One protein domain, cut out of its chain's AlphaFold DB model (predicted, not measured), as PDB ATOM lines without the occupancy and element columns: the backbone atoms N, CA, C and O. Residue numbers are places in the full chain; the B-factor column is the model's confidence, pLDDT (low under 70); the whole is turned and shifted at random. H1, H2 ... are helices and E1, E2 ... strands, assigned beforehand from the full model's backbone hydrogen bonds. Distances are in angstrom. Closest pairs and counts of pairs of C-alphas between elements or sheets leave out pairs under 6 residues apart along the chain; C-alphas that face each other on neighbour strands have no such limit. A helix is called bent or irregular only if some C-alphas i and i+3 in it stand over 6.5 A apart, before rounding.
ATOM      1  N   LEU A   2     197.981 204.126 421.522       90.56
ATOM      2  CA  LEU A   2     196.905 203.126 421.540       90.56
ATOM      3  C   LEU A   2     196.827 202.283 420.259       90.56
ATOM      4  O   LEU A   2     196.837 201.065 420.353       90.56
ATOM      5  N   CYS A   3     196.862 202.894 419.073       94.00
ATOM      6  CA  CYS A   3     196.793 202.147 417.812       94.00
ATOM      7  C   CYS A   3     197.986 201.204 417.581       94.00
ATOM      8  O   CYS A   3     197.795 200.123 417.046       94.00
ATOM      9  N   ILE A   4     199.199 201.570 418.019       92.81
ATOM     10  CA  ILE A   4     200.381 200.694 417.917       92.81
ATOM     11  C   ILE A   4     200.238 199.510 418.880       92.81
ATOM     12  O   ILE A   4     200.538 198.380 418.512       92.81
ATOM     13  N   ILE A   5     199.726 199.744 420.094       92.88
ATOM     14  CA  ILE A   5     199.442 198.671 421.060       92.88
ATOM     15  C   ILE A   5     198.370 197.727 420.504       92.88
ATOM     16  O   ILE A   5     198.560 196.514 420.524       92.88
ATOM     17  N   LEU A   6     197.273 198.275 419.977       94.75
ATOM     18  CA  LEU A   6     196.199 197.496 419.358       94.75
ATOM     19  C   LEU A   6     196.713 196.688 418.162       94.75
ATOM     20  O   LEU A   6     196.427 195.497 418.076       94.75
ATOM     21  N   TRP A   7     197.527 197.293 417.296       95.69
ATOM     22  CA  TRP A   7     198.165 196.611 416.171       95.69
ATOM     23  C   TRP A   7     199.048 195.442 416.628       95.69
ATOM     24  O   TRP A   7     198.874 194.316 416.164       95.69
ATOM     25  N   ASN A   8     199.930 195.675 417.604       95.19
ATOM     26  CA  ASN A   8     200.788 194.630 418.169       95.19
ATOM     27  C   ASN A   8     199.970 193.487 418.789       95.19
ATOM     28  O   ASN A   8     200.343 192.325 418.648       95.19
ATOM     29  N   LEU A   9     198.842 193.791 419.443       94.94
ATOM     30  CA  LEU A   9     197.928 192.777 419.980       94.94
ATOM     31  C   LEU A   9     197.251 191.955 418.874       94.94
ATOM     32  O   LEU A   9     197.105 190.743 419.031       94.94
ATOM     33  N   CYS A  10     196.873 192.584 417.758       95.69
ATOM     34  CA  CYS A  10     196.275 191.893 416.612       95.69
ATOM     35  C   CYS A  10     197.273 190.923 415.967       95.69
ATOM     36  O   CYS A  10     196.953 189.750 415.781       95.69
ATOM     37  N   VAL A  11     198.511 191.364 415.723       95.94
ATOM     38  CA  VAL A  11     199.553 190.481 415.176       95.94
ATOM     39  C   VAL A  11     199.963 189.400 416.181       95.94
ATOM     40  O   VAL A  11     200.202 188.255 415.802       95.94
ATOM     41  N   TYR A  12     200.001 189.718 417.478       96.56
ATOM     42  CA  TYR A  12     200.276 188.724 418.515       96.56
ATOM     43  C   TYR A  12     199.230 187.609 418.540       96.56
ATOM     44  O   TYR A  12     199.591 186.433 418.626       96.56
ATOM     45  N   ARG A  13     197.943 187.968 418.450       95.81
ATOM     46  CA  ARG A  13     196.840 187.005 418.340       95.81
ATOM     47  C   ARG A  13     197.093 186.041 417.183       95.81
ATOM     48  O   ARG A  13     196.967 184.832 417.365       95.81
ATOM     49  N   GLU A  14     197.520 186.570 416.043       95.69
ATOM     50  CA  GLU A  14     197.800 185.777 414.852       95.69
ATOM     51  C   GLU A  14     199.013 184.848 415.022       95.69
ATOM     52  O   GLU A  14     198.917 183.640 414.802       95.69
ATOM     53  N   LEU A  15     200.137 185.356 415.536       95.44
ATOM     54  CA  LEU A  15     201.319 184.533 415.828       95.44
ATOM     55  C   LEU A  15     201.022 183.425 416.846       95.44
ATOM     56  O   LEU A  15     201.513 182.302 416.703       95.44
ATOM     57  N   ARG A  16     200.188 183.714 417.851       95.31
ATOM     58  CA  ARG A  16     199.730 182.721 418.825       95.31
ATOM     59  C   ARG A  16     198.887 181.633 418.159       95.31
ATOM     60  O   ARG A  16     199.104 180.459 418.453       95.31
ATOM     61  N   ASN A  17     197.973 181.996 417.259       94.38
ATOM     62  CA  ASN A  17     197.177 181.031 416.499       94.38
ATOM     63  C   ASN A  17     198.073 180.121 415.645       94.38
ATOM     64  O   ASN A  17     197.938 178.898 415.695       94.38
ATOM     65  N   ILE A  18     199.047 180.696 414.933       95.19
ATOM     66  CA  ILE A  18     200.016 179.937 414.128       95.19
ATOM     67  C   ILE A  18     200.828 178.980 415.009       95.19
ATOM     68  O   ILE A  18     200.997 177.813 414.656       95.19
ATOM     69  N   TRP A  19     201.299 179.443 416.170       95.38
ATOM     70  CA  TRP A  19     202.060 178.620 417.109       95.38
ATOM     71  C   TRP A  19     201.247 177.442 417.650       95.38
ATOM     72  O   TRP A  19     201.736 176.312 417.654       95.38
ATOM     73  N   LEU A  20     200.001 177.681 418.074       93.56
ATOM     74  CA  LEU A  20     199.102 176.631 418.561       93.56
ATOM     75  C   LEU A  20     198.809 175.596 417.467       93.56
ATOM     76  O   LEU A  20     198.896 174.394 417.722       93.56
ATOM     77  N   ASN A  21     198.555 176.050 416.236       93.75
ATOM     78  CA  ASN A  21     198.338 175.176 415.083       93.75
ATOM     79  C   ASN A  21     199.583 174.337 414.767       93.75
ATOM     80  O   ASN A  21     199.491 173.120 414.602       93.75
ATOM     81  N   LEU A  22     200.766 174.953 414.763       95.12
ATOM     82  CA  LEU A  22     202.028 174.248 414.550       95.12
ATOM     83  C   LEU A  22     202.284 173.220 415.660       95.12
ATOM     84  O   LEU A  22     202.642 172.077 415.378       95.12
ATOM     85  N   GLN A  23     202.046 173.588 416.920       94.38
ATOM     86  CA  GLN A  23     202.200 172.700 418.070       94.38
ATOM     87  C   GLN A  23     201.242 171.502 418.002       94.38
ATOM     88  O   GLN A  23     201.639 170.390 418.361       94.38
ATOM     89  N   ALA A  24     200.011 171.712 417.531       94.06
ATOM     90  CA  ALA A  24     199.055 170.639 417.290       94.06
ATOM     91  C   ALA A  24     199.531 169.694 416.182       94.06
ATOM     92  O   ALA A  24     199.523 168.476 416.365       94.06
ATOM     93  N   MET A  25     200.048 170.241 415.078       94.12
ATOM     94  CA  MET A  25     200.585 169.448 413.968       94.12
ATOM     95  C   MET A  25     201.816 168.632 414.371       94.12
ATOM     96  O   MET A  25     201.953 167.484 413.957       94.12
ATOM     97  N   MET A  26     202.701 169.178 415.213       94.44
ATOM     98  CA  MET A  26     203.888 168.454 415.689       94.44
ATOM     99  C   MET A  26     203.563 167.246 416.580       94.44
ATOM    100  O   MET A  26     204.417 166.375 416.731       94.44
ATOM    101  N   GLN A  27     202.368 167.181 417.178       94.62
ATOM    102  CA  GLN A  27     201.942 166.038 417.997       94.62
ATOM    103  C   GLN A  27     201.396 164.869 417.162       94.62
ATOM    104  O   GLN A  27     201.234 163.772 417.700       94.62
ATOM    105  N   LEU A  28     201.122 165.072 415.867       94.69
ATOM    106  CA  LEU A  28     200.605 164.015 414.999       94.69
ATOM    107  C   LEU A  28     201.714 163.010 414.623       94.69
ATOM    108  O   LEU A  28     202.807 163.425 414.222       94.69
ATOM    109  N   PRO A  29     201.452 161.688 414.699       95.00
ATOM    110  CA  PRO A  29     202.418 160.676 414.285       95.00
ATOM    111  C   PRO A  29     202.746 160.798 412.794       95.00
ATOM    112  O   PRO A  29     201.859 160.991 411.960       95.00
ATOM    113  N   ARG A  30     204.025 160.636 412.441       97.19
ATOM    114  CA  ARG A  30     204.480 160.629 411.044       97.19
ATOM    115  C   ARG A  30     204.490 159.195 410.509       97.19
ATOM    116  O   ARG A  30     205.037 158.311 411.163       97.19
ATOM    117  N   ALA A  31     203.916 158.969 409.330       96.62
ATOM    118  CA  ALA A  31     203.952 157.686 408.615       96.62
ATOM    119  C   ALA A  31     204.277 157.899 407.124       96.62
ATOM    120  O   ALA A  31     204.479 159.032 406.688       96.62
ATOM    121  N   GLN A  32     204.367 156.829 406.328       96.56
ATOM    122  CA  GLN A  32     204.591 156.946 404.877       96.56
ATOM    123  C   GLN A  32     203.321 157.383 404.128       96.56
ATOM    124  O   GLN A  32     203.379 158.266 403.273       96.56
ATOM    125  N   SER A  33     202.164 156.825 404.489       95.62
ATOM    126  CA  SER A  33     200.842 157.208 403.984       95.62
ATOM    127  C   SER A  33     200.091 158.057 405.016       95.62
ATOM    128  O   SER A  33     200.333 157.966 406.217       95.62
ATOM    129  N   THR A  34     199.189 158.925 404.547       95.50
ATOM    130  CA  THR A  34     198.270 159.654 405.439       95.50
ATOM    131  C   THR A  34     197.019 158.813 405.635       95.50
ATOM    132  O   THR A  34     196.326 158.540 404.654       95.50
ATOM    133  N   GLU A  35     196.712 158.439 406.874       95.50
ATOM    134  CA  GLU A  35     195.515 157.666 407.207       95.50
ATOM    135  C   GLU A  35     194.506 158.530 407.966       95.50
ATOM    136  O   GLU A  35     194.764 159.009 409.076       95.50
ATOM    137  N   LEU A  36     193.335 158.719 407.353       93.12
ATOM    138  CA  LEU A  36     192.179 159.373 407.960       93.12
ATOM    139  C   LEU A  36     191.164 158.294 408.350       93.12
ATOM    140  O   LEU A  36     190.587 157.646 407.478       93.12
ATOM    141  N   HIS A  37     190.937 158.102 409.648       93.44
ATOM    142  CA  HIS A  37     189.983 157.117 410.156       93.44
ATOM    143  C   HIS A  37     188.880 157.822 410.950       93.44
ATOM    144  O   HIS A  37     189.161 158.513 411.925       93.44
ATOM    145  N   GLN A  38     187.623 157.681 410.512       92.19
ATOM    146  CA  GLN A  38     186.438 158.242 411.189       92.19
ATOM    147  C   GLN A  38     186.534 159.752 411.514       92.19
ATOM    148  O   GLN A  38     186.077 160.201 412.558       92.19
ATOM    149  N   GLY A  39     187.151 160.547 410.632       87.88
ATOM    150  CA  GLY A  39     187.319 161.992 410.855       87.88
ATOM    151  C   GLY A  39     188.460 162.370 411.809       87.88
ATOM    152  O   GLY A  39     188.603 163.545 412.139       87.88
ATOM    153  N   THR A  40     189.298 161.408 412.212       91.44
ATOM    154  CA  THR A  40     190.541 161.642 412.964       91.44
ATOM    155  C   THR A  40     191.764 161.277 412.127       91.44
ATOM    156  O   THR A  40     191.788 160.256 411.432       91.44
ATOM    157  N   PHE A  41     192.801 162.115 412.176       91.62
ATOM    158  CA  PHE A  41     194.087 161.813 411.550       91.62
ATOM    159  C   PHE A  41     194.878 160.864 412.452       91.62
ATOM    160  O   PHE A  41     195.291 161.255 413.543       91.62
ATOM    161  N   ARG A  42     195.105 159.622 412.007       94.19
ATOM    162  CA  ARG A  42     195.967 158.676 412.738       94.19
ATOM    163  C   ARG A  42     197.441 158.942 412.481       94.19
ATOM    164  O   ARG A  42     198.254 158.841 413.394       94.19
ATOM    165  N   SER A  43     197.777 159.255 411.239       95.44
ATOM    166  CA  SER A  43     199.144 159.513 410.820       95.44
ATOM    167  C   SER A  43     199.173 160.440 409.611       95.44
ATOM    168  O   SER A  43     198.248 160.458 408.792       95.44
ATOM    169  N   LEU A  44     200.241 161.228 409.505       96.06
ATOM    170  CA  LEU A  44     200.450 162.164 408.408       96.06
ATOM    171  C   LEU A  44     201.714 161.793 407.632       96.06
ATOM    172  O   LEU A  44     202.748 161.485 408.227       96.06
ATOM    173  N   SER A  45     201.647 161.836 406.298       96.88
ATOM    174  CA  SER A  45     202.831 161.590 405.465       96.88
ATOM    175  C   SER A  45     203.896 162.665 405.706       96.88
ATOM    176  O   SER A  45     203.546 163.848 405.748       96.88
ATOM    177  N   CYS A  46     205.179 162.295 405.768       95.75
ATOM    178  CA  CYS A  46     206.278 163.251 405.979       95.75
ATOM    179  C   CYS A  46     206.275 164.425 404.983       95.75
ATOM    180  O   CYS A  46     206.529 165.559 405.382       95.75
ATOM    181  N   LEU A  47     205.933 164.175 403.713       96.00
ATOM    182  CA  LEU A  47     205.861 165.223 402.691       96.00
ATOM    183  C   LEU A  47     204.777 166.262 403.014       96.00
ATOM    184  O   LEU A  47     205.061 167.456 403.047       96.00
ATOM    185  N   ARG A  48     203.548 165.820 403.315       95.56
ATOM    186  CA  ARG A  48     202.453 166.729 403.706       95.56
ATOM    187  C   ARG A  48     202.770 167.480 404.993       95.56
ATOM    188  O   ARG A  48     202.468 168.662 405.084       95.56
ATOM    189  N   PHE A  49     203.410 166.814 405.954       95.88
ATOM    190  CA  PHE A  49     203.843 167.454 407.192       95.88
ATOM    191  C   PHE A  49     204.840 168.577 406.895       95.88
ATOM    192  O   PHE A  49     204.663 169.686 407.388       95.88
ATOM    193  N   SER A  50     205.831 168.319 406.037       96.62
ATOM    194  CA  SER A  50     206.781 169.344 405.602       96.62
ATOM    195  C   SER A  50     206.071 170.520 404.937       96.62
ATOM    196  O   SER A  50     206.344 171.652 405.303       96.62
ATOM    197  N   ILE A  51     205.131 170.270 404.018       96.12
ATOM    198  CA  ILE A  51     204.377 171.334 403.334       96.12
ATOM    199  C   ILE A  51     203.584 172.184 404.335       96.12
ATOM    200  O   ILE A  51     203.645 173.409 404.269       96.12
ATOM    201  N   ILE A  52     202.879 171.558 405.285       94.25
ATOM    202  CA  ILE A  52     202.095 172.262 406.314       94.25
ATOM    203  C   ILE A  52     203.008 173.107 407.208       94.25
ATOM    204  O   ILE A  52     202.720 174.276 407.458       94.25
ATOM    205  N   VAL A  53     204.129 172.542 407.666       96.06
ATOM    206  CA  VAL A  53     205.108 173.276 408.478       96.06
ATOM    207  C   VAL A  53     205.687 174.447 407.689       96.06
ATOM    208  O   VAL A  53     205.716 175.559 408.205       96.06
ATOM    209  N   THR A  54     206.089 174.239 406.433       96.00
ATOM    210  CA  THR A  54     206.593 175.310 405.566       96.00
ATOM    211  C   THR A  54     205.546 176.403 405.349       96.00
ATOM    212  O   THR A  54     205.889 177.579 405.429       96.00
ATOM    213  N   ALA A  55     204.271 176.053 405.148       93.75
ATOM    214  CA  ALA A  55     203.187 177.022 404.992       93.75
ATOM    215  C   ALA A  55     202.971 177.864 406.263       93.75
ATOM    216  O   ALA A  55     202.873 179.088 406.180       93.75
ATOM    217  N   HIS A  56     202.973 177.244 407.448       94.38
ATOM    218  CA  HIS A  56     202.868 177.979 408.714       94.38
ATOM    219  C   HIS A  56     204.096 178.847 409.000       94.38
ATOM    220  O   HIS A  56     203.942 179.957 409.506       94.38
ATOM    221  N   LEU A  57     205.301 178.386 408.654       95.56
ATOM    222  CA  LEU A  57     206.515 179.198 408.762       95.56
ATOM    223  C   LEU A  57     206.468 180.405 407.822       95.56
ATOM    224  O   LEU A  57     206.857 181.497 408.228       95.56
ATOM    225  N   LEU A  58     205.946 180.238 406.604       95.56
ATOM    226  CA  LEU A  58     205.736 181.345 405.674       95.56
ATOM    227  C   LEU A  58     204.704 182.345 406.216       95.56
ATOM    228  O   LEU A  58     204.979 183.542 406.220       95.56
ATOM    229  N   ARG A  59     203.562 181.876 406.741       94.25
ATOM    230  CA  ARG A  59     202.543 182.740 407.374       94.25
ATOM    231  C   ARG A  59     203.123 183.493 408.575       94.25
ATOM    232  O   ARG A  59     202.927 184.697 408.688       94.25
ATOM    233  N   ALA A  60     203.918 182.827 409.416       95.50
ATOM    234  CA  ALA A  60     204.618 183.474 410.526       95.50
ATOM    235  C   ALA A  60     205.622 184.532 410.041       95.50
ATOM    236  O   ALA A  60     205.676 185.625 410.600       95.50
ATOM    237  N   ALA A  61     206.390 184.242 408.986       96.25
ATOM    238  CA  ALA A  61     207.326 185.196 408.400       96.25
ATOM    239  C   ALA A  61     206.608 186.433 407.836       96.25
ATOM    240  O   ALA A  61     207.051 187.554 408.081       96.25
ATOM    241  N   LEU A  62     205.474 186.247 407.149       95.06
ATOM    242  CA  LEU A  62     204.634 187.345 406.661       95.06
ATOM    243  C   LEU A  62     204.040 188.163 407.813       95.06
ATOM    244  O   LEU A  62     204.108 189.388 407.775       95.06
ATOM    245  N   ALA A  63     203.536 187.516 408.867       95.06
ATOM    246  CA  ALA A  63     203.018 188.200 410.052       95.06
ATOM    247  C   ALA A  63     204.105 189.027 410.762       95.06
ATOM    248  O   ALA A  63     203.858 190.165 411.153       95.06
ATOM    249  N   ILE A  64     205.332 188.506 410.876       95.44
ATOM    250  CA  ILE A  64     206.478 189.247 411.427       95.44
ATOM    251  C   ILE A  64     206.869 190.414 410.509       95.44
ATOM    252  O   ILE A  64     207.127 191.515 410.992       95.44
ATOM    253  N   ALA A  65     206.884 190.210 409.189       96.19
ATOM    254  CA  ALA A  65     207.161 191.279 408.234       96.19
ATOM    255  C   ALA A  65     206.105 192.396 408.315       96.19
ATOM    256  O   ALA A  65     206.463 193.573 408.342       96.19
ATOM    257  N   LEU A  66     204.821 192.039 408.437       95.06
ATOM    258  CA  LEU A  66     203.719 192.979 408.652       95.06
ATOM    259  C   LEU A  66     203.807 193.666 410.014       95.06
ATOM    260  O   LEU A  66     203.535 194.859 410.095       95.06
ATOM    261  N   LEU A  67     204.241 192.974 411.073       95.56
ATOM    262  CA  LEU A  67     204.490 193.597 412.373       95.56
ATOM    263  C   LEU A  67     205.503 194.731 412.231       95.56
ATOM    264  O   LEU A  67     205.220 195.860 412.629       95.56
ATOM    265  N   VAL A  68     206.664 194.443 411.637       95.88
ATOM    266  CA  VAL A  68     207.750 195.417 411.469       95.88
ATOM    267  C   VAL A  68     207.319 196.548 410.533       95.88
ATOM    268  O   VAL A  68     207.410 197.717 410.910       95.88
ATOM    269  N   GLY A  69     206.791 196.211 409.354       96.06
ATOM    270  CA  GLY A  69     206.352 197.183 408.351       96.06
ATOM    271  C   GLY A  69     205.188 198.050 408.832       96.06
ATOM    272  O   GLY A  69     205.253 199.272 408.732       96.06
ATOM    273  N   GLY A  70     204.160 197.444 409.427       96.31
ATOM    274  CA  GLY A  70     202.996 198.134 409.981       96.31
ATOM    275  C   GLY A  70     203.360 199.043 411.152       96.31
ATOM    276  O   GLY A  70     202.930 200.191 411.193       96.31
ATOM    277  N   THR A  71     204.237 198.596 412.055       95.44
ATOM    278  CA  THR A  71     204.718 199.440 413.163       95.44
ATOM    279  C   THR A  71     205.544 200.620 412.647       95.44
ATOM    280  O   THR A  71     205.368 201.745 413.116       95.44
ATOM    281  N   GLN A  72     206.417 200.398 411.658       95.06
ATOM    282  CA  GLN A  72     207.194 201.468 411.032       95.06
ATOM    283  C   GLN A  72     206.296 202.460 410.276       95.06
ATOM    284  O   GLN A  72     206.540 203.666 410.321       95.06
ATOM    285  N   TRP A  73     205.255 201.969 409.605       95.12
ATOM    286  CA  TRP A  73     204.300 202.794 408.870       95.12
ATOM    287  C   TRP A  73     203.430 203.642 409.810       95.12
ATOM    288  O   TRP A  73     203.369 204.863 409.654       95.12
ATOM    289  N   LEU A  74     202.861 203.031 410.856       94.56
ATOM    290  CA  LEU A  74     202.103 203.740 411.894       94.56
ATOM    291  C   LEU A  74     202.973 204.754 412.640       94.56
ATOM    292  O   LEU A  74     202.521 205.860 412.918       94.56
ATOM    293  N   GLY A  75     204.235 204.414 412.918       92.00
ATOM    294  CA  GLY A  75     205.187 205.322 413.554       92.00
ATOM    295  C   GLY A  75     205.521 206.562 412.718       92.00
ATOM    296  O   GLY A  75     205.891 207.583 413.282       92.00
ATOM    297  N   ARG A  76     205.376 206.515 411.389       91.44
ATOM    298  CA  ARG A  76     205.629 207.666 410.502       91.44
ATOM    299  C   ARG A  76     204.414 208.574 410.297       91.44
ATOM    300  O   ARG A  76     204.567 209.649 409.725       91.44
ATOM    301  N   THR A  77     203.228 208.160 410.732       93.75
ATOM    302  CA  THR A  77     201.994 208.926 410.519       93.75
ATOM    303  C   THR A  77     201.844 209.992 411.611       93.75
ATOM    304  O   THR A  77     201.827 209.661 412.794       93.75
ATOM    305  N   THR A  78     201.745 211.271 411.233       90.19
ATOM    306  CA  THR A  78     201.650 212.408 412.177       90.19
ATOM    307  C   THR A  78     200.211 212.822 412.498       90.19
ATOM    308  O   THR A  78     199.953 213.374 413.565       90.19
ATOM    309  N   SER A  79     199.269 212.542 411.596       91.62
ATOM    310  CA  SER A  79     197.843 212.839 411.754       91.62
ATOM    311  C   SER A  79     197.125 211.733 412.528       91.62
ATOM    312  O   SER A  79     197.262 210.552 412.210       91.62
ATOM    313  N   ILE A  80     196.323 212.104 413.532       88.88
ATOM    314  CA  ILE A  80     195.578 211.149 414.375       88.88
ATOM    315  C   ILE A  80     194.528 210.386 413.555       88.88
ATOM    316  O   ILE A  80     194.361 209.182 413.748       88.88
ATOM    317  N   VAL A  81     193.839 211.075 412.639       92.94
ATOM    318  CA  VAL A  81     192.786 210.482 411.797       92.94
ATOM    319  C   VAL A  81     193.384 209.415 410.883       92.94
ATOM    320  O   VAL A  81     192.897 208.283 410.848       92.94
ATOM    321  N   ASP A  82     194.502 209.739 410.236       93.38
ATOM    322  CA  ASP A  82     195.202 208.815 409.342       93.38
ATOM    323  C   ASP A  82     195.765 207.619 410.109       93.38
ATOM    324  O   ASP A  82     195.766 206.497 409.614       93.38
ATOM    325  N   LEU A  83     196.194 207.825 411.357       92.31
ATOM    326  CA  LEU A  83     196.738 206.763 412.199       92.31
ATOM    327  C   LEU A  83     195.671 205.709 412.542       92.31
ATOM    328  O   LEU A  83     195.967 204.513 412.533       92.31
ATOM    329  N   ILE A  84     194.429 206.132 412.796       92.94
ATOM    330  CA  ILE A  84     193.302 205.216 413.030       92.94
ATOM    331  C   ILE A  84     192.933 204.482 411.736       92.94
ATOM    332  O   ILE A  84     192.816 203.256 411.755       92.94
ATOM    333  N   LEU A  85     192.797 205.200 410.615       94.19
ATOM    334  CA  LEU A  85     192.459 204.602 409.318       94.19
ATOM    335  C   LEU A  85     193.505 203.569 408.876       94.19
ATOM    336  O   LEU A  85     193.149 202.453 408.498       94.19
ATOM    337  N   ASN A  86     194.792 203.897 409.008       93.88
ATOM    338  CA  ASN A  86     195.893 202.999 408.663       93.88
ATOM    339  C   ASN A  86     195.925 201.759 409.567       93.88
ATOM    340  O   ASN A  86     196.176 200.656 409.086       93.88
ATOM    341  N   ALA A  87     195.635 201.910 410.864       94.31
ATOM    342  CA  ALA A  87     195.570 200.776 411.785       94.31
ATOM    343  C   ALA A  87     194.419 199.815 411.439       94.31
ATOM    344  O   ALA A  87     194.608 198.599 411.461       94.31
ATOM    345  N   VAL A  88     193.248 200.349 411.075       95.00
ATOM    346  CA  VAL A  88     192.101 199.538 410.631       95.00
ATOM    347  C   VAL A  88     192.408 198.833 409.307       95.00
ATOM    348  O   VAL A  88     192.143 197.639 409.181       95.00
ATOM    349  N   ALA A  89     193.022 199.529 408.346       95.62
ATOM    350  CA  ALA A  89     193.412 198.944 407.064       95.62
ATOM    351  C   ALA A  89     194.424 197.796 407.230       95.62
ATOM    352  O   ALA A  89     194.266 196.740 406.619       95.62
ATOM    353  N   LEU A  90     195.427 197.970 408.098       93.75
ATOM    354  CA  LEU A  90     196.393 196.921 408.428       93.75
ATOM    355  C   LEU A  90     195.730 195.694 409.059       93.75
ATOM    356  O   LEU A  90     196.102 194.571 408.721       93.75
ATOM    357  N   ASN A  91     194.747 195.891 409.946       93.75
ATOM    358  CA  ASN A  91     193.968 194.772 410.475       93.75
ATOM    359  C   ASN A  91     193.218 194.048 409.349       93.75
ATOM    360  O   ASN A  91     193.266 192.827 409.283       93.75
ATOM    361  N   GLY A  92     192.616 194.798 408.421       94.44
ATOM    362  CA  GLY A  92     191.969 194.223 407.243       94.44
ATOM    363  C   GLY A  92     192.903 193.331 406.420       94.44
ATOM    364  O   GLY A  92     192.481 192.265 405.997       94.44
ATOM    365  N   ILE A  93     194.174 193.714 406.243       94.25
ATOM    366  CA  ILE A  93     195.167 192.917 405.497       94.25
ATOM    367  C   ILE A  93     195.461 191.572 406.172       94.25
ATOM    368  O   ILE A  93     195.665 190.585 405.467       94.25
ATOM    369  N   LEU A  94     195.485 191.521 407.508       92.00
ATOM    370  CA  LEU A  94     195.688 190.264 408.238       92.00
ATOM    371  C   LEU A  94     194.525 189.289 408.048       92.00
ATOM    372  O   LEU A  94     194.767 188.094 408.066       92.00
ATOM    373  N   ASP A  95     193.309 189.792 407.838       92.31
ATOM    374  CA  ASP A  95     192.113 188.962 407.660       92.31
ATOM    375  C   ASP A  95     191.923 188.505 406.185       92.31
ATOM    376  O   ASP A  95     191.062 187.676 405.886       92.31
ATOM    377  N   ILE A  96     192.720 189.019 405.229       92.25
ATOM    378  CA  ILE A  96     192.584 188.697 403.789       92.25
ATOM    379  C   ILE A  96     192.837 187.218 403.498       92.25
ATOM    380  O   ILE A  96     192.216 186.666 402.588       92.25
ATOM    381  N   ASP A  97     193.762 186.573 404.202       86.06
ATOM    382  CA  ASP A  97     194.101 185.183 403.911       86.06
ATOM    383  C   ASP A  97     192.988 184.217 404.330       86.06
ATOM    384  O   ASP A  97     192.706 183.265 403.600       86.06
ATOM    385  N   ASP A  98     192.300 184.511 405.428       88.62
ATOM    386  CA  ASP A  98     191.103 183.800 405.854       88.62
ATOM    387  C   ASP A  98     189.961 184.011 404.837       88.62
ATOM    388  O   ASP A  98     189.334 183.036 404.413       88.62
ATOM    389  N   PHE A  99     189.767 185.233 404.318       91.75
ATOM    390  CA  PHE A  99     188.794 185.478 403.241       91.75
ATOM    391  C   PHE A  99     189.144 184.746 401.939       91.75
ATOM    392  O   PHE A  99     188.267 184.182 401.278       91.75
ATOM    393  N   LEU A 100     190.422 184.722 401.554       88.31
ATOM    394  CA  LEU A 100     190.882 183.983 400.378       88.31
ATOM    395  C   LEU A 100     190.702 182.478 400.568       88.31
ATOM    396  O   LEU A 100     190.291 181.791 399.634       88.31
ATOM    397  N   PHE A 101     190.969 181.958 401.765       87.56
ATOM    398  CA  PHE A 101     190.733 180.558 402.089       87.56
ATOM    399  C   PHE A 101     189.245 180.207 401.965       87.56
ATOM    400  O   PHE A 101     188.898 179.238 401.288       87.56
ATOM    401  N   GLU A 102     188.358 181.012 402.546       90.81
ATOM    402  CA  GLU A 102     186.912 180.806 402.441       90.81
ATOM    403  C   GLU A 102     186.418 180.847 400.989       90.81
ATOM    404  O   GLU A 102     185.593 180.017 400.599       90.81
ATOM    405  N   ALA A 103     186.960 181.754 400.172       94.12
ATOM    406  CA  ALA A 103     186.576 181.906 398.773       94.12
ATOM    407  C   ALA A 103     187.134 180.801 397.857       94.12
ATOM    408  O   ALA A 103     186.458 180.370 396.921       94.12
ATOM    409  N   MET A 104     188.373 180.354 398.087       93.25
ATOM    410  CA  MET A 104     189.081 179.448 397.174       93.25
ATOM    411  C   MET A 104     188.911 177.967 397.518       93.25
ATOM    412  O   MET A 104     189.101 177.113 396.647       93.25
ATOM    413  N   VAL A 105     188.582 177.625 398.765       94.12
ATOM    414  CA  VAL A 105     188.456 176.223 399.175       94.12
ATOM    415  C   VAL A 105     187.122 175.648 398.684       94.12
ATOM    416  O   VAL A 105     186.062 176.129 399.078       94.12
ATOM    417  N   PRO A 106     187.125 174.563 397.882       95.62
ATOM    418  CA  PRO A 106     185.896 173.933 397.414       95.62
ATOM    419  C   PRO A 106     184.985 173.513 398.569       95.62
ATOM    420  O   PRO A 106     185.444 172.923 399.550       95.62
ATOM    421  N   THR A 107     183.670 173.677 398.403       94.12
ATOM    422  CA  THR A 107     182.655 173.338 399.420       94.12
ATOM    423  C   THR A 107     182.780 171.900 399.937       94.12
ATOM    424  O   THR A 107     182.521 171.623 401.104       94.12
ATOM    425  N   LYS A 108     183.244 170.960 399.100       94.81
ATOM    426  CA  LYS A 108     183.507 169.570 399.517       94.81
ATOM    427  C   LYS A 108     184.599 169.472 400.585       94.81
ATOM    428  O   LYS A 108     184.470 168.671 401.505       94.81
ATOM    429  N   ILE A 109     185.659 170.273 400.464       92.31
ATOM    430  CA  ILE A 109     186.743 170.333 401.450       92.31
ATOM    431  C   ILE A 109     186.247 171.045 402.707       92.31
ATOM    432  O   ILE A 109     186.512 170.555 403.796       92.31
ATOM    433  N   GLN A 110     185.458 172.115 402.580       91.81
ATOM    434  CA  GLN A 110     184.843 172.779 403.737       91.81
ATOM    435  C   GLN A 110     183.958 171.812 404.542       91.81
ATOM    436  O   GLN A 110     184.123 171.686 405.753       91.81
ATOM    437  N   LEU A 111     183.094 171.037 403.871       91.69
ATOM    438  CA  LEU A 111     182.280 169.993 404.508       91.69
ATOM    439  C   LEU A 111     183.131 168.868 405.115       91.69
ATOM    440  O   LEU A 111     182.740 168.278 406.122       91.69
ATOM    441  N   ALA A 112     184.280 168.546 404.515       91.12
ATOM    442  CA  ALA A 112     185.214 167.582 405.084       91.12
ATOM    443  C   ALA A 112     185.897 168.137 406.343       91.12
ATOM    444  O   ALA A 112     185.975 167.421 407.336       91.12
ATOM    445  N   ILE A 113     186.314 169.409 406.330       90.50
ATOM    446  CA  ILE A 113     186.911 170.112 407.472       90.50
ATOM    447  C   ILE A 113     185.912 170.205 408.630       90.50
ATOM    448  O   ILE A 113     186.278 169.911 409.762       90.50
ATOM    449  N   GLN A 114     184.641 170.512 408.355       92.12
ATOM    450  CA  GLN A 114     183.580 170.551 409.373       92.12
ATOM    451  C   GLN A 114     183.325 169.193 410.046       92.12
ATOM    452  O   GLN A 114     182.855 169.147 411.179       92.12
ATOM    453  N   LYS A 115     183.626 168.083 409.360       92.75
ATOM    454  CA  LYS A 115     183.507 166.721 409.906       92.75
ATOM    455  C   LYS A 115     184.763 166.253 410.646       92.75
ATOM    456  O   LYS A 115     184.737 165.161 411.216       92.75
ATOM    457  N   LEU A 116     185.859 167.018 410.619       91.75
ATOM    458  CA  LEU A 116     187.067 166.665 411.359       91.75
ATOM    459  C   LEU A 116     186.819 166.819 412.858       91.75
ATOM    460  O   LEU A 116     186.310 167.838 413.321       91.75
ATOM    461  N   GLN A 117     187.209 165.804 413.628       93.12
ATOM    462  CA  GLN A 117     187.202 165.922 415.080       93.12
ATOM    463  C   GLN A 117     188.360 166.822 415.542       93.12
ATOM    464  O   GLN A 117     189.462 166.734 414.991       93.12
ATOM    465  N   PRO A 118     188.143 167.670 416.564       91.06
ATOM    466  CA  PRO A 118     189.189 168.530 417.103       91.06
ATOM    467  C   PRO A 118     190.358 167.698 417.652       91.06
ATOM    468  O   PRO A 118     190.160 166.695 418.343       91.06
ATOM    469  N   ILE A 119     191.588 168.128 417.353       90.56
ATOM    470  CA  ILE A 119     192.809 167.464 417.826       90.56
ATOM    471  C   ILE A 119     192.920 167.660 419.342       90.56
ATOM    472  O   ILE A 119     193.063 168.779 419.832       90.56
ATOM    473  N   GLN A 120     192.869 166.559 420.089       88.62
ATOM    474  CA  GLN A 120     193.000 166.568 421.546       88.62
ATOM    475  C   GLN A 120     194.474 166.735 421.933       88.62
ATOM    476  O   GLN A 120     195.270 165.799 421.834       88.62
ATOM    477  N   LEU A 121     194.847 167.932 422.382       88.31
ATOM    478  CA  LEU A 121     196.198 168.219 422.860       88.31
ATOM    479  C   LEU A 121     196.359 167.721 424.299       88.31
ATOM    480  O   LEU A 121     195.622 168.120 425.203       88.31
ATOM    481  N   LYS A 122     197.357 166.864 424.543       89.31
ATOM    482  CA  LYS A 122     197.711 166.445 425.906       89.31
ATOM    483  C   LYS A 122     198.494 167.567 426.588       89.31
ATOM    484  O   LYS A 122     199.710 167.677 426.428       89.31
ATOM    485  N   TYR A 123     197.799 168.408 427.347       89.19
ATOM    486  CA  TYR A 123     198.433 169.455 428.146       89.19
ATOM    487  C   TYR A 123     198.957 168.898 429.472       89.19
ATOM    488  O   TYR A 123     198.216 168.311 430.259       89.19
ATOM    489  N   THR A 124     200.243 169.115 429.750       93.50
ATOM    490  CA  THR A 124     200.819 168.911 431.085       93.50
ATOM    491  C   THR A 124     200.840 170.242 431.842       93.50
ATOM    492  O   THR A 124     201.056 171.298 431.244       93.50
ATOM    493  N   LYS A 125     200.634 170.213 433.169       92.81
ATOM    494  CA  LYS A 125     200.587 171.432 434.008       92.81
ATOM    495  C   LYS A 125     201.847 172.298 433.858       92.81
ATOM    496  O   LYS A 125     201.734 173.506 433.686       92.81
ATOM    497  N   GLY A 126     203.031 171.677 433.851       94.25
ATOM    498  CA  GLY A 126     204.302 172.393 433.679       94.25
ATOM    499  C   GLY A 126     204.429 173.062 432.307       94.25
ATOM    500  O   GLY A 126     204.830 174.217 432.220       94.25
ATOM    501  N   LYS A 127     204.005 172.380 431.235       91.38
ATOM    502  CA  LYS A 127     204.033 172.939 429.877       91.38
ATOM    503  C   LYS A 127     203.110 174.150 429.745       91.38
ATOM    504  O   LYS A 127     203.514 175.138 429.149       91.38
ATOM    505  N   SER A 128     201.918 174.100 430.344       92.12
ATOM    506  CA  SER A 128     200.979 175.227 430.337       92.12
ATOM    507  C   SER A 128     201.546 176.464 431.045       92.12
ATOM    508  O   SER A 128     201.402 177.569 430.532       92.12
ATOM    509  N   GLN A 129     202.242 176.297 432.175       95.50
ATOM    510  CA  GLN A 129     202.879 177.424 432.866       95.50
ATOM    511  C   GLN A 129     204.015 178.040 432.045       95.50
ATOM    512  O   GLN A 129     204.075 179.261 431.912       95.50
ATOM    513  N   VAL A 130     204.880 177.207 431.457       94.12
ATOM    514  CA  VAL A 130     205.968 177.669 430.580       94.12
ATOM    515  C   VAL A 130     205.410 178.375 429.347       94.12
ATOM    516  O   VAL A 130     205.922 179.417 428.952       94.12
ATOM    517  N   GLU A 131     204.334 177.852 428.764       92.12
ATOM    518  CA  GLU A 131     203.668 178.453 427.611       92.12
ATOM    519  C   GLU A 131     203.042 179.809 427.954       92.12
ATOM    520  O   GLU A 131     203.217 180.766 427.205       92.12
ATOM    521  N   SER A 132     202.364 179.932 429.097       93.62
ATOM    522  CA  SER A 132     201.827 181.212 429.571       93.62
ATOM    523  C   SER A 132     202.931 182.232 429.853       93.62
ATOM    524  O   SER A 132     202.804 183.387 429.451       93.62
ATOM    525  N   ALA A 133     204.029 181.809 430.488       95.62
ATOM    526  CA  ALA A 133     205.180 182.672 430.740       95.62
ATOM    527  C   ALA A 133     205.823 183.140 429.427       95.62
ATOM    528  O   ALA A 133     206.028 184.335 429.242       95.62
ATOM    529  N   PHE A 134     206.054 182.224 428.481       94.31
ATOM    530  CA  PHE A 134     206.588 182.544 427.157       94.31
ATOM    531  C   PHE A 134     205.691 183.530 426.404       94.31
ATOM    532  O   PHE A 134     206.177 184.525 425.876       94.31
ATOM    533  N   ASN A 135     204.380 183.291 426.402       92.81
ATOM    534  CA  ASN A 135     203.391 184.165 425.782       92.81
ATOM    535  C   ASN A 135     203.397 185.574 426.384       92.81
ATOM    536  O   ASN A 135     203.409 186.561 425.650       92.81
ATOM    537  N   PHE A 136     203.438 185.671 427.713       95.44
ATOM    538  CA  PHE A 136     203.522 186.949 428.410       95.44
ATOM    539  C   PHE A 136     204.829 187.686 428.091       95.44
ATOM    540  O   PHE A 136     204.805 188.870 427.758       95.44
ATOM    541  N   THR A 137     205.966 186.986 428.127       95.88
ATOM    542  CA  THR A 137     207.272 187.553 427.769       95.88
ATOM    543  C   THR A 137     207.300 188.017 426.314       95.88
ATOM    544  O   THR A 137     207.765 189.120 426.042       95.88
ATOM    545  N   MET A 138     206.762 187.229 425.381       94.38
ATOM    546  CA  MET A 138     206.680 187.593 423.966       94.38
ATOM    547  C   MET A 138     205.827 188.851 423.766       94.38
ATOM    548  O   MET A 138     206.264 189.774 423.081       94.38
ATOM    549  N   LEU A 139     204.649 188.921 424.395       94.12
ATOM    550  CA  LEU A 139     203.774 190.092 424.342       94.12
ATOM    551  C   LEU A 139     204.476 191.344 424.887       94.12
ATOM    552  O   LEU A 139     204.439 192.398 424.253       94.12
ATOM    553  N   LEU A 140     205.152 191.219 426.031       96.38
ATOM    554  CA  LEU A 140     205.913 192.313 426.626       96.38
ATOM    555  C   LEU A 140     207.014 192.803 425.675       96.38
ATOM    556  O   LEU A 140     207.151 194.006 425.473       96.38
ATOM    557  N   ILE A 141     207.751 191.884 425.043       96.12
ATOM    558  CA  ILE A 141     208.782 192.208 424.048       96.12
ATOM    559  C   ILE A 141     208.166 192.922 422.836       96.12
ATOM    560  O   ILE A 141     208.682 193.960 422.426       96.12
ATOM    561  N   MET A 142     207.048 192.434 422.291       93.75
ATOM    562  CA  MET A 142     206.377 193.065 421.144       93.75
ATOM    563  C   MET A 142     205.815 194.455 421.445       93.75
ATOM    564  O   MET A 142     205.640 195.238 420.520       93.75
ATOM    565  N   ILE A 143     205.546 194.789 422.707       93.31
ATOM    566  CA  ILE A 143     205.135 196.143 423.100       93.31
ATOM    567  C   ILE A 143     206.364 197.025 423.360       93.31
ATOM    568  O   ILE A 143     206.450 198.137 422.835       93.31
ATOM    569  N   LEU A 144     207.327 196.533 424.147       95.75
ATOM    570  CA  LEU A 144     208.496 197.309 424.565       95.75
ATOM    571  C   LEU A 144     209.451 197.609 423.411       95.75
ATOM    572  O   LEU A 144     209.974 198.719 423.347       95.75
ATOM    573  N   VAL A 145     209.681 196.668 422.491       95.69
ATOM    574  CA  VAL A 145     210.649 196.861 421.400       95.69
ATOM    575  C   VAL A 145     210.224 198.002 420.463       95.69
ATOM    576  O   VAL A 145     211.000 198.945 420.328       95.69
ATOM    577  N   PRO A 146     209.009 198.028 419.877       93.00
ATOM    578  CA  PRO A 146     208.512 199.187 419.131       93.00
ATOM    579  C   PRO A 146     208.540 200.498 419.912       93.00
ATOM    580  O   PRO A 146     208.875 201.546 419.362       93.00
ATOM    581  N   TYR A 147     208.196 200.445 421.200       93.38
ATOM    582  CA  TYR A 147     208.210 201.626 422.049       93.38
ATOM    583  C   TYR A 147     209.623 202.218 422.159       93.38
ATOM    584  O   TYR A 147     209.832 203.395 421.867       93.38
ATOM    585  N   LEU A 148     210.610 201.392 422.503       96.31
ATOM    586  CA  LEU A 148     211.987 201.839 422.692       96.31
ATOM    587  C   LEU A 148     212.701 202.154 421.368       96.31
ATOM    588  O   LEU A 148     213.473 203.104 421.316       96.31
ATOM    589  N   VAL A 149     212.447 201.391 420.299       95.00
ATOM    590  CA  VAL A 149     213.184 201.494 419.021       95.00
ATOM    591  C   VAL A 149     212.573 202.503 418.049       95.00
ATOM    592  O   VAL A 149     213.302 203.080 417.247       95.00
ATOM    593  N   LEU A 150     211.257 202.731 418.081       92.75
ATOM    594  CA  LEU A 150     210.586 203.641 417.141       92.75
ATOM    595  C   LEU A 150     210.042 204.882 417.842       92.75
ATOM    596  O   LEU A 150     210.320 206.000 417.415       92.75
ATOM    597  N   ILE A 151     209.287 204.703 418.923       89.94
ATOM    598  CA  ILE A 151     208.532 205.798 419.545       89.94
ATOM    599  C   ILE A 151     209.438 206.757 420.315       89.94
ATOM    600  O   ILE A 151     209.339 207.969 420.124       89.94
ATOM    601  N   VAL A 152     210.313 206.238 421.181       94.88
ATOM    602  CA  VAL A 152     211.259 207.063 421.945       94.88
ATOM    603  C   VAL A 152     212.144 207.904 421.013       94.88
ATOM    604  O   VAL A 152     212.127 209.127 421.164       94.88
ATOM    605  N   PRO A 153     212.841 207.332 420.009       95.50
ATOM    606  CA  PRO A 153     213.676 208.135 419.121       95.50
ATOM    607  C   PRO A 153     212.867 209.073 418.224       95.50
ATOM    608  O   PRO A 153     213.338 210.166 417.935       95.50
ATOM    609  N   LEU A 154     211.647 208.716 417.804       88.06
ATOM    610  CA  LEU A 154     210.784 209.654 417.078       88.06
ATOM    611  C   LEU A 154     210.402 210.849 417.952       88.06
ATOM    612  O   LEU A 154     210.456 211.984 417.493       88.06
ATOM    613  N   THR A 155     210.053 210.603 419.214       89.81
ATOM    614  CA  THR A 155     209.706 211.661 420.168       89.81
ATOM    615  C   THR A 155     210.907 212.564 420.420       89.81
ATOM    616  O   THR A 155     210.770 213.782 420.390       89.81
ATOM    617  N   GLN A 156     212.096 211.978 420.593       95.19
ATOM    618  CA  GLN A 156     213.347 212.727 420.701       95.19
ATOM    619  C   GLN A 156     213.610 213.556 419.444       95.19
ATOM    620  O   GLN A 156     213.828 214.750 419.574       95.19
ATOM    621  N   ARG A 157     213.469 212.986 418.240       89.06
ATOM    622  CA  ARG A 157     213.615 213.724 416.973       89.06
ATOM    623  C   ARG A 157     212.588 214.838 416.809       89.06
ATOM    624  O   ARG A 157     212.939 215.902 416.330       89.06
ATOM    625  N   MET A 158     211.330 214.638 417.199       84.88
ATOM    626  CA  MET A 158     210.322 215.706 417.153       84.88
ATOM    627  C   MET A 158     210.615 216.801 418.177       84.88
ATOM    628  O   MET A 158     210.392 217.973 417.888       84.88
ATOM    629  N   LEU A 159     211.140 216.446 419.352       88.19
ATOM    630  CA  LEU A 159     211.607 217.413 420.344       88.19
ATOM    631  C   LEU A 159     212.879 218.135 419.892       88.19
ATOM    632  O   LEU A 159     213.016 219.316 420.184       88.19
TER     633      LEU A 159
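AT A GLANCE: This is residues 2 to 159 of the 460 residues of the protein "Hypothetical protein" of Symbiodinium sp. CCMP2456 (UniProt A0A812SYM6). Three long helices, H1, H2 and the arm H3a of bent H3, run side by side as a loose up-and-down bundle, and the long bent helix H5 crosses H1 at a slant, so that residues 125 to 134 stick out from the bundle. A small hairpin of strands, E1 and E2, sits at the end where H1 ends and H2 begins. The printed part has 158 residues, with five named helices and two named strands in the order H1, E1, E2, H2, H3, H4, H5; the sheet E1 - E2 is antiparallel, and the class is mostly helix. The whole is loose, with a radius of gyration of the C-alphas of 19.5 A, and spans 64 by 40 by 23 A.

HOW THE PARTS SIT: Start with H1, residues 2 to 26. It touches H2, residues 46 to 76, at a shallow tilt of 8 degrees, opposite ways; the closest C-alphas, of Leu 15 and Ala 60, are 6.3 A apart. Between them in the chain find E1, residues 35 to 37, and E2, residues 40 to 45, an antiparallel hairpin with N 37 and O 40 at 2.9 A and N 35 and O 43 at 3.2 A, both within hydrogen-bond range. By its hydrogen bonds H3, residues 80 to 104, was assigned as one helix, but it is bent: C-alphas 94 and 97 are 6.9 A apart. Its arms, H3a, residues 80 to 94, and H3b, residues 97 to 104, stand at a steep tilt of 47 degrees. H2 and H3a form a helical hairpin, closest at the C-alphas of Leu 74 and Leu 83, 6.2 A; H1, H2 and H3a are a bundle, up and down, each running against the one before. H4, residues 107 to 114, touches no helix. H5, residues 125 to 159, also assigned as one helix, is bent too, with C-alphas 149 and 152 at 6.6 A. Its arm H5a, residues 125 to 149, touches H1 with residues 135 to 143 alone, closest at the C-alphas of Asn 8 and Met 142, 6.5 A, at a tilt of 35.2 degrees, only just steep, opposite ways. Its arm H5b, residues 152 to 159, touches no helix. Every O i to N i+4 pair is within hydrogen-bond range in H1, H2, H3a, H3b, H4 and H5b; in H5a 20 of 21 are.

IN THESE COORDINATES: Find C-alpha 2 at (196.905, 203.126, 421.540); from there H1 runs 35.8 A. H2 begins at C-alpha 46, (206.278, 163.251, 405.979), and is 44.6 A long. H3a measures 21.8 A and H5a 35.9 A; H5b ends at C-alpha 159, (211.607, 217.413, 420.344).

THE WHOLE: The C-alphas of Gln 38 and Leu 159 are the two farthest apart, 64.9 A. The printed part has no cut and no long link, and no printed residue is under 70 in pLDDT.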